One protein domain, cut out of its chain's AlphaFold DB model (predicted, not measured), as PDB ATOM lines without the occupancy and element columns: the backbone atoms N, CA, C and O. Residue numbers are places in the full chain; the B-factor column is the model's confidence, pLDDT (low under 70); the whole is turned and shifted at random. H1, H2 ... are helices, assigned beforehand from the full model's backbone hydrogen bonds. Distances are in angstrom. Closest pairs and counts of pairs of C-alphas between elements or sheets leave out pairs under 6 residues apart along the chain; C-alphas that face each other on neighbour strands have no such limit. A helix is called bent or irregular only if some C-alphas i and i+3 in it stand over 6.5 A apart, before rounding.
ATOM      1  N   LEU A 118       4.609   8.284 -18.510       97.56
ATOM      2  CA  LEU A 118       3.919   8.967 -19.597       97.56
ATOM      3  C   LEU A 118       4.671  10.228 -20.046       97.56
ATOM      4  O   LEU A 118       4.880  10.407 -21.245       97.56
ATOM      5  N   ASN A 119       5.133  11.066 -19.110       98.06
ATOM      6  CA  ASN A 119       5.884  12.277 -19.460       98.06
ATOM      7  C   ASN A 119       7.184  11.950 -20.206       98.06
ATOM      8  O   ASN A 119       7.554  12.674 -21.129       98.06
ATOM      9  N   ILE A 120       7.857  10.853 -19.842       97.94
ATOM     10  CA  ILE A 120       9.066  10.392 -20.536       97.94
ATOM     11  C   ILE A 120       8.755  10.028 -21.987       97.94
ATOM     12  O   ILE A 120       9.441  10.507 -22.892       97.94
ATOM     13  N   TRP A 121       7.716   9.228 -22.233       98.38
ATOM     14  CA  TRP A 121       7.363   8.818 -23.594       98.38
ATOM     15  C   TRP A 121       6.851   9.974 -24.453       98.38
ATOM     16  O   TRP A 121       7.254  10.088 -25.609       98.38
ATOM     17  N   GLU A 122       6.037  10.869 -23.891       98.50
ATOM     18  CA  GLU A 122       5.583  12.076 -24.593       98.50
ATOM     19  C   GLU A 122       6.757  12.984 -24.974       98.50
ATOM     20  O   GLU A 122       6.784  13.541 -26.071       98.50
ATOM     21  N   TYR A 123       7.764  13.099 -24.105       98.50
ATOM     22  CA  TYR A 123       8.969  13.869 -24.403       98.50
ATOM     23  C   TYR A 123       9.846  13.200 -25.466       98.50
ATOM     24  O   TYR A 123      10.377  13.886 -26.336       98.50
ATOM     25  N   ILE A 124       9.971  11.871 -25.433       98.44
ATOM     26  CA  ILE A 124      10.676  11.102 -26.467       98.44
ATOM     27  C   ILE A 124      10.033  11.315 -27.842       98.44
ATOM     28  O   ILE A 124      10.765  11.567 -28.800       98.44
ATOM     29  N   ASP A 125       8.700  11.246 -27.942       98.31
ATOM     30  CA  ASP A 125       7.974  11.492 -29.199       98.31
ATOM     31  C   ASP A 125       8.166  12.938 -29.671       98.31
ATOM     32  O   ASP A 125       8.546  13.176 -30.818       98.31
ATOM     33  N   ARG A 126       7.985  13.906 -28.760       98.50
ATOM     34  CA  ARG A 126       8.095  15.341 -29.059       98.50
ATOM     35  C   ARG A 126       9.476  15.734 -29.579       98.50
ATOM     36  O   ARG A 126       9.572  16.491 -30.540       98.50
ATOM     37  N   GLU A 127      10.531  15.242 -28.935       98.50
ATOM     38  CA  GLU A 127      11.921  15.570 -29.274       98.50
ATOM     39  C   GLU A 127      12.534  14.601 -30.301       98.50
ATOM     40  O   GLU A 127      13.704  14.739 -30.658       98.50
ATOM     41  N   ASN A 128      11.763  13.615 -30.778       97.31
ATOM     42  CA  ASN A 128      12.214  12.567 -31.696       97.31
ATOM     43  C   ASN A 128      13.503  11.868 -31.211       97.31
ATOM     44  O   ASN A 128      14.482  11.707 -31.952       97.31
ATOM     45  N   ILE A 129      13.525  11.489 -29.928       97.25
ATOM     46  CA  ILE A 129      14.693  10.871 -29.290       97.25
ATOM     47  C   ILE A 129      14.801   9.403 -29.730       97.25
ATOM     48  O   ILE A 129      13.840   8.647 -29.582       97.25
ATOM     49  N   PRO A 130      15.971   8.948 -30.219       96.25
ATOM     50  CA  PRO A 130      16.167   7.547 -30.571       96.25
ATOM     51  C   PRO A 130      16.004   6.618 -29.364       96.25
ATOM     52  O   PRO A 130      16.608   6.836 -28.313       96.25
ATOM     53  N   ILE A 131      15.256   5.533 -29.553       97.00
ATOM     54  CA  ILE A 131      15.053   4.484 -28.548       97.00
ATOM     55  C   ILE A 131      15.594   3.137 -29.024       97.00
ATOM     56  O   ILE A 131      15.824   2.908 -30.211       97.00
ATOM     57  N   ILE A 132      15.779   2.218 -28.080       96.88
ATOM     58  CA  ILE A 132      16.157   0.833 -28.369       96.88
ATOM     59  C   ILE A 132      14.894   0.042 -28.731       96.88
ATOM     60  O   ILE A 132      13.880   0.150 -28.044       96.88
ATOM     61  N   SER A 133      14.970  -0.810 -29.757       97.31
ATOM     62  CA  SER A 133      13.825  -1.591 -30.254       97.31
ATOM     63  C   SER A 133      13.203  -2.538 -29.223       97.31
ATOM     64  O   SER A 133      12.046  -2.909 -29.365       97.31
ATOM     65  N   LEU A 134      13.926  -2.899 -28.157       97.38
ATOM     66  CA  LEU A 134      13.405  -3.715 -27.053       97.38
ATOM     67  C   LEU A 134      12.229  -3.057 -26.313       97.38
ATOM     68  O   LEU A 134      11.426  -3.757 -25.703       97.38
ATOM     69  N   TYR A 135      12.102  -1.732 -26.364       98.00
ATOM     70  CA  TYR A 135      10.942  -1.050 -25.790       98.00
ATOM     71  C   TYR A 135       9.665  -1.214 -26.618       98.00
ATOM     72  O   TYR A 135       8.597  -0.853 -26.135       98.00
ATOM     73  N   LEU A 136       9.761  -1.762 -27.830       98.25
ATOM     74  CA  LEU A 136       8.659  -1.947 -28.766       98.25
ATOM     75  C   LEU A 136       8.313  -3.433 -28.893       98.25
ATOM     76  O   LEU A 136       9.178  -4.305 -28.756       98.25
ATOM     77  N   ASN A 137       7.052  -3.716 -29.204       97.81
ATOM     78  CA  ASN A 137       6.623  -5.022 -29.674       97.81
ATOM     79  C   ASN A 137       7.279  -5.315 -31.024       97.81
ATOM     80  O   ASN A 137       7.112  -4.571 -31.989       97.81
ATOM     81  N   GLN A 138       8.008  -6.424 -31.091       96.12
ATOM     82  CA  GLN A 138       8.699  -6.879 -32.301       96.12
ATOM     83  C   GLN A 138       7.959  -8.050 -32.975       96.12
ATOM     84  O   GLN A 138       8.573  -8.855 -33.673       96.12
ATOM     85  N   GLY A 139       6.640  -8.153 -32.760       96.12
ATOM     86  CA  GLY A 139       5.754  -9.143 -33.387       96.12
ATOM     87  C   GLY A 139       5.416 -10.357 -32.515       96.12
ATOM     88  O   GLY A 139       4.852 -11.325 -33.015       96.12
ATOM     89  N   ASN A 140       5.761 -10.329 -31.227       96.31
ATOM     90  CA  ASN A 140       5.504 -11.414 -30.272       96.31
ATOM     91  C   ASN A 140       4.532 -11.020 -29.145       96.31
ATOM     92  O   ASN A 140       4.434 -11.751 -28.158       96.31
ATOM     93  N   GLY A 141       3.865  -9.869 -29.277       97.38
ATOM     94  CA  GLY A 141       2.908  -9.338 -28.302       97.38
ATOM     95  C   GLY A 141       3.557  -8.858 -27.004       97.38
ATOM     96  O   GLY A 141       2.896  -8.787 -25.969       97.38
ATOM     97  N   LYS A 142       4.868  -8.574 -27.012       97.56
ATOM     98  CA  LYS A 142       5.643  -8.264 -25.804       97.56
ATOM     99  C   LYS A 142       6.605  -7.108 -26.008       97.56
ATOM    100  O   LYS A 142       7.301  -7.041 -27.016       97.56
ATOM    101  N   ARG A 143       6.743  -6.267 -24.981       97.06
ATOM    102  CA  ARG A 143       7.763  -5.207 -24.928       97.06
ATOM    103  C   ARG A 143       8.401  -5.097 -23.552       97.06
ATOM    104  O   ARG A 143       7.843  -5.560 -22.558       97.06
ATOM    105  N   TYR A 144       9.552  -4.445 -23.468       97.56
ATOM    106  CA  TYR A 144      10.161  -4.106 -22.186       97.56
ATOM    107  C   TYR A 144       9.724  -2.713 -21.724       97.56
ATOM    108  O   TYR A 144       9.684  -1.776 -22.515       97.56
ATOM    109  N   ARG A 145       9.421  -2.576 -20.429       96.50
ATOM    110  CA  ARG A 145       9.176  -1.275 -19.776       96.50
ATOM    111  C   ARG A 145      10.403  -0.734 -19.043       96.50
ATOM    112  O   ARG A 145      10.628   0.462 -19.035       96.50
ATOM    113  N   SER A 146      11.266  -1.612 -18.534       95.31
ATOM    114  CA  SER A 146      12.544  -1.247 -17.914       95.31
ATOM    115  C   SER A 146      13.617  -2.263 -18.304       95.31
ATOM    116  O   SER A 146      13.385  -3.468 -18.215       95.31
ATOM    117  N   LEU A 147      14.813  -1.791 -18.665       94.62
ATOM    118  CA  LEU A 147      15.927  -2.627 -19.119       94.62
ATOM    119  C   LEU A 147      17.081  -2.697 -18.111       94.62
ATOM    120  O   LEU A 147      17.388  -1.747 -17.392       94.62
ATOM    121  N   GLY A 148      17.789  -3.826 -18.100       90.75
ATOM    122  CA  GLY A 148      19.146  -3.932 -17.563       90.75
ATOM    123  C   GLY A 148      19.743  -5.296 -17.868       90.75
ATOM    124  O   GLY A 148      19.694  -5.716 -19.014       90.75
ATOM    125  N   CYS A 149      20.340  -5.978 -16.886       89.81
ATOM    126  CA  CYS A 149      21.011  -7.251 -17.150       89.81
ATOM    127  C   CYS A 149      20.042  -8.286 -17.749       89.81
ATOM    128  O   CYS A 149      18.916  -8.446 -17.268       89.81
ATOM    129  N   TYR A 150      20.510  -9.001 -18.776       89.88
ATOM    130  CA  TYR A 150      19.684  -9.931 -19.545       89.88
ATOM    131  C   TYR A 150      19.017 -11.052 -18.722       89.88
ATOM    132  O   TYR A 150      17.872 -11.366 -19.034       89.88
ATOM    133  N   PRO A 151      19.636 -11.655 -17.677       90.06
ATOM    134  CA  PRO A 151      19.045 -12.828 -17.035       90.06
ATOM    135  C   PRO A 151      17.963 -12.466 -16.012       90.06
ATOM    136  O   PRO A 151      17.339 -13.350 -15.440       90.06
ATOM    137  N   CYS A 152      17.758 -11.175 -15.743       88.25
ATOM    138  CA  CYS A 152      16.864 -10.686 -14.695       88.25
ATOM    139  C   CYS A 152      15.977  -9.522 -15.159       88.25
ATOM    140  O   CYS A 152      15.513  -8.715 -14.347       88.25
ATOM    141  N   THR A 153      15.746  -9.429 -16.469       93.00
ATOM    142  CA  THR A 153      14.856  -8.441 -17.079       93.00
ATOM    143  C   THR A 153      13.832  -9.165 -17.945       93.00
ATOM    144  O   THR A 153      14.198  -9.843 -18.903       93.00
ATOM    145  N   TYR A 154      12.553  -8.988 -17.628       95.19
ATOM    146  CA  TYR A 154      11.437  -9.654 -18.292       95.19
ATOM    147  C   TYR A 154      10.503  -8.643 -18.973       95.19
ATOM    148  O   TYR A 154      10.338  -7.529 -18.462       95.19
ATOM    149  N   PRO A 155       9.910  -9.004 -20.123       96.75
ATOM    150  CA  PRO A 155       8.966  -8.147 -20.825       96.75
ATOM    151  C   PRO A 155       7.571  -8.187 -20.182       96.75
ATOM    152  O   PRO A 155       7.285  -9.018 -19.319       96.75
ATOM    153  N   VAL A 156       6.695  -7.303 -20.654       96.56
ATOM    154  CA  VAL A 156       5.256  -7.277 -20.360       96.56
ATOM    155  C   VAL A 156       4.458  -7.541 -21.636       96.56
ATOM    156  O   VAL A 156       4.937  -7.246 -22.731       96.56
ATOM    157  N   GLU A 157       3.236  -8.060 -21.495       97.62
ATOM    158  CA  GLU A 157       2.306  -8.218 -22.622       97.62
ATOM    159  C   GLU A 157       1.888  -6.836 -23.152       97.62
ATOM    160  O   GLU A 157       1.295  -6.017 -22.435       97.62
ATOM    161  N   SER A 158       2.206  -6.554 -24.409       97.44
ATOM    162  CA  SER A 158       1.958  -5.276 -25.069       97.44
ATOM    163  C   SER A 158       2.041  -5.417 -26.580       97.44
ATOM    164  O   SER A 158       3.040  -5.896 -27.109       97.44
ATOM    165  N   GLU A 159       1.020  -4.911 -27.268       97.75
ATOM    166  CA  GLU A 159       1.002  -4.866 -28.729       97.75
ATOM    167  C   GLU A 159       1.687  -3.617 -29.302       97.75
ATOM    168  O   GLU A 159       1.837  -3.521 -30.515       97.75
ATOM    169  N   ALA A 160       2.135  -2.678 -28.457       98.00
ATOM    170  CA  ALA A 160       2.670  -1.391 -28.894       98.00
ATOM    171  C   ALA A 160       4.006  -1.545 -29.643       98.00
ATOM    172  O   ALA A 160       5.048  -1.797 -29.033       98.00
ATOM    173  N   GLY A 161       3.975  -1.378 -30.966       97.88
ATOM    174  CA  GLY A 161       5.125  -1.432 -31.872       97.88
ATOM    175  C   GLY A 161       5.749  -0.063 -32.161       97.88
ATOM    176  O   GLY A 161       6.803   0.012 -32.790       97.88
ATOM    177  N   THR A 162       5.137   1.027 -31.691       98.19
ATOM    178  CA  THR A 162       5.620   2.405 -31.872       98.19
ATOM    179  C   THR A 162       5.555   3.220 -30.577       98.19
ATOM    180  O   THR A 162       4.817   2.890 -29.651       98.19
ATOM    181  N   VAL A 163       6.296   4.335 -30.516       98.25
ATOM    182  CA  VAL A 163       6.258   5.270 -29.371       98.25
ATOM    183  C   VAL A 163       4.844   5.803 -29.124       98.25
ATOM    184  O   VAL A 163       4.390   5.842 -27.985       98.25
ATOM    185  N   LYS A 164       4.118   6.158 -30.188       98.31
ATOM    186  CA  LYS A 164       2.742   6.661 -30.081       98.31
ATOM    187  C   LYS A 164       1.797   5.623 -29.489       98.31
ATOM    188  O   LYS A 164       0.994   5.952 -28.627       98.31
ATOM    189  N   GLU A 165       1.935   4.361 -29.887       98.38
ATOM    190  CA  GLU A 165       1.145   3.273 -29.305       98.38
ATOM    191  C   GLU A 165       1.487   3.033 -27.830       98.38
ATOM    192  O   GLU A 165       0.585   2.733 -27.055       98.38
ATOM    193  N   ILE A 166       2.748   3.215 -27.412       98.25
ATOM    194  CA  ILE A 166       3.112   3.173 -25.984       98.25
ATOM    195  C   ILE A 166       2.401   4.290 -25.213       98.25
ATOM    196  O   ILE A 166       1.864   4.041 -24.136       98.25
ATOM    197  N   ILE A 167       2.384   5.512 -25.753       98.44
ATOM    198  CA  ILE A 167       1.715   6.660 -25.125       98.44
ATOM    199  C   ILE A 167       0.220   6.372 -24.947       98.44
ATOM    200  O   ILE A 167      -0.302   6.533 -23.843       98.44
ATOM    201  N   GLU A 168      -0.458   5.901 -25.994       98.38
ATOM    202  CA  GLU A 168      -1.883   5.551 -25.925       98.38
ATOM    203  C   GLU A 168      -2.146   4.384 -24.962       98.38
ATOM    204  O   GLU A 168      -3.092   4.417 -24.170       98.38
ATOM    205  N   GLU A 169      -1.270   3.377 -24.948       97.81
ATOM    206  CA  GLU A 169      -1.344   2.259 -24.007       97.81
ATOM    207  C   GLU A 169      -1.243   2.732 -22.549       97.81
ATOM    208  O   GLU A 169      -2.012   2.281 -21.697       97.81
ATOM    209  N   LEU A 170      -0.339   3.669 -22.253       97.19
ATOM    210  CA  LEU A 170      -0.200   4.250 -20.917       97.19
ATOM    211  C   LEU A 170      -1.408   5.121 -20.551       97.19
ATOM    212  O   LEU A 170      -1.949   4.970 -19.453       97.19
ATOM    213  N   LYS A 171      -1.888   5.961 -21.478       97.62
ATOM    214  CA  LYS A 171      -3.088   6.800 -21.290       97.62
ATOM    215  C   LYS A 171      -4.354   5.984 -21.045       97.62
ATOM    216  O   LYS A 171      -5.219   6.423 -20.292       97.62
ATOM    217  N   SER A 172      -4.445   4.782 -21.618       97.19
ATOM    218  CA  SER A 172      -5.575   3.868 -21.393       97.19
ATOM    219  C   SER A 172      -5.680   3.351 -19.951       97.19
ATOM    220  O   SER A 172      -6.701   2.785 -19.568       97.19
ATOM    221  N   GLY A 173      -4.621   3.511 -19.147       93.75
ATOM    222  CA  GLY A 173      -4.560   3.001 -17.782       93.75
ATOM    223  C   GLY A 173      -4.207   1.514 -17.684       93.75
ATOM    224  O   GLY A 173      -4.212   0.973 -16.577       93.75
ATOM    225  N   LYS A 174      -3.833   0.850 -18.793       94.12
ATOM    226  CA  LYS A 174      -3.430  -0.572 -18.817       94.12
ATOM    227  C   LYS A 174      -2.402  -0.929 -17.734       94.12
ATOM    228  O   LYS A 174      -2.449  -2.022 -17.177       94.12
ATOM    229  N   PHE A 175      -1.494  -0.004 -17.423       94.00
ATOM    230  CA  PHE A 175      -0.438  -0.189 -16.424       94.00
ATOM    231  C   PHE A 175      -0.595   0.663 -15.161       94.00
ATOM    232  O   PHE A 175       0.351   0.749 -14.384       94.00
ATOM    233  N   ALA A 176      -1.768   1.253 -14.903       89.81
ATOM    234  CA  ALA A 176      -1.967   2.165 -13.770       89.81
ATOM    235  C   ALA A 176      -1.601   1.546 -12.404       89.81
ATOM    236  O   ALA A 176      -1.117   2.243 -11.521       89.81
ATOM    237  N   ASN A 177      -1.775   0.228 -12.254       88.88
ATOM    238  CA  ASN A 177      -1.454  -0.518 -11.029       88.88
ATOM    239  C   ASN A 177      -0.218  -1.422 -11.175       88.88
ATOM    240  O   ASN A 177      -0.036  -2.364 -10.405       88.88
ATOM    241  N   ILE A 178       0.612  -1.191 -12.197       91.00
ATOM    242  CA  ILE A 178       1.781  -2.017 -12.505       91.00
ATOM    243  C   ILE A 178       3.000  -1.106 -12.628       91.00
ATOM    244  O   ILE A 178       3.179  -0.428 -13.643       91.00
ATOM    245  N   ALA A 179       3.876  -1.161 -11.624       91.56
ATOM    246  CA  ALA A 179       5.149  -0.448 -11.624       91.56
ATOM    247  C   ALA A 179       5.941  -0.724 -12.914       91.56
ATOM    248  O   ALA A 179       6.019  -1.871 -13.376       91.56
ATOM    249  N   GLU A 180       6.566   0.307 -13.480       93.75
ATOM    250  CA  GLU A 180       7.387   0.198 -14.696       93.75
ATOM    251  C   GLU A 180       8.473  -0.869 -14.564       93.75
ATOM    252  O   GLU A 180       8.741  -1.650 -15.484       93.75
ATOM    253  N   ARG A 181       9.055  -0.961 -13.368       92.31
ATOM    254  CA  ARG A 181      10.144  -1.884 -13.058       92.31
ATOM    255  C   ARG A 181       9.693  -3.280 -12.624       92.31
ATOM    256  O   ARG A 181      10.527  -4.110 -12.281       92.31
ATOM    257  N   SER A 182       8.402  -3.597 -12.712       91.12
ATOM    258  CA  SER A 182       7.838  -4.910 -12.334       91.12
ATOM    259  C   SER A 182       8.471  -6.124 -13.042       91.12
ATOM    260  O   SER A 182       8.424  -7.239 -12.512       91.12
ATOM    261  N   GLY A 183       9.088  -5.917 -14.211       90.19
ATOM    262  CA  GLY A 183       9.846  -6.932 -14.954       90.19
ATOM    263  C   GLY A 183      11.281  -7.170 -14.457       90.19
ATOM    264  O   GLY A 183      11.990  -7.992 -15.033       90.19
ATOM    265  N   ARG A 184      11.753  -6.463 -13.422       89.69
ATOM    266  CA  ARG A 184      13.112  -6.598 -12.873       89.69
ATOM    267  C   ARG A 184      13.125  -7.619 -11.737       89.69
ATOM    268  O   ARG A 184      12.563  -7.365 -10.678       89.69
ATOM    269  N   ALA A 185      13.803  -8.753 -11.926       85.00
ATOM    270  CA  ALA A 185      13.849  -9.815 -10.908       85.00
ATOM    271  C   ALA A 185      14.463  -9.328  -9.584       85.00
ATOM    272  O   ALA A 185      13.962  -9.634  -8.509       85.00
ATOM    273  N   GLN A 186      15.501  -8.490  -9.687       75.19
ATOM    274  CA  GLN A 186      16.220  -7.930  -8.538       75.19
ATOM    275  C   GLN A 186      15.309  -7.111  -7.605       75.19
ATOM    276  O   GLN A 186      15.596  -7.005  -6.425       75.19
TER     277      GLN A 186
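Overview. This is residues 118 to 186 of the 203 residues of the protein "Sulfate adenylyltransferase" of Ignavibacteria bacterium (UniProt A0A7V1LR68). With little regular structure, this is a pair of short helices, H1 and H2, side by side at one end of a body made mostly of loops; the stretch between them, residues 127 to 162, runs to the far end and folds back. The printed part has 69 residues with three named helices, H1, H2, H3 in order, and no named strand: all helix, with 22 residues in named elements. It is compact, radius of gyration of the C-alphas 11.7 A, spanning 32 by 26 by 22 A.

Along the chain. H1, residues 118 to 126, begins at C-alpha 118 (3.919, 8.967, -19.597) and is 12.1 A long. H2, residues 163 to 171, is 12.4 A long. H3, residues 180 to 183, ends at C-alpha 183 (9.846, -6.932, -14.954) and is irregular, 7.5 A between C-alphas 180 and 183.

Arrangement. H1 and H2, a helical hairpin, touch, the closest C-alphas being those of Trp 121 and Ile 167, 6.2 A apart; they run opposite ways at a shallow tilt of 27 degrees. H3 is apart from both. Every O i to N i+4 pair in H1 and H2 is within hydrogen-bond range; H3 is too short for one.

Size, cuts and confidence. The C-alphas farthest apart, Arg 126 and Pro 151, are 32.5 A apart. The printed part has no cut, the link H1 to H2 is long, and no printed residue is under 70 in pLDDT.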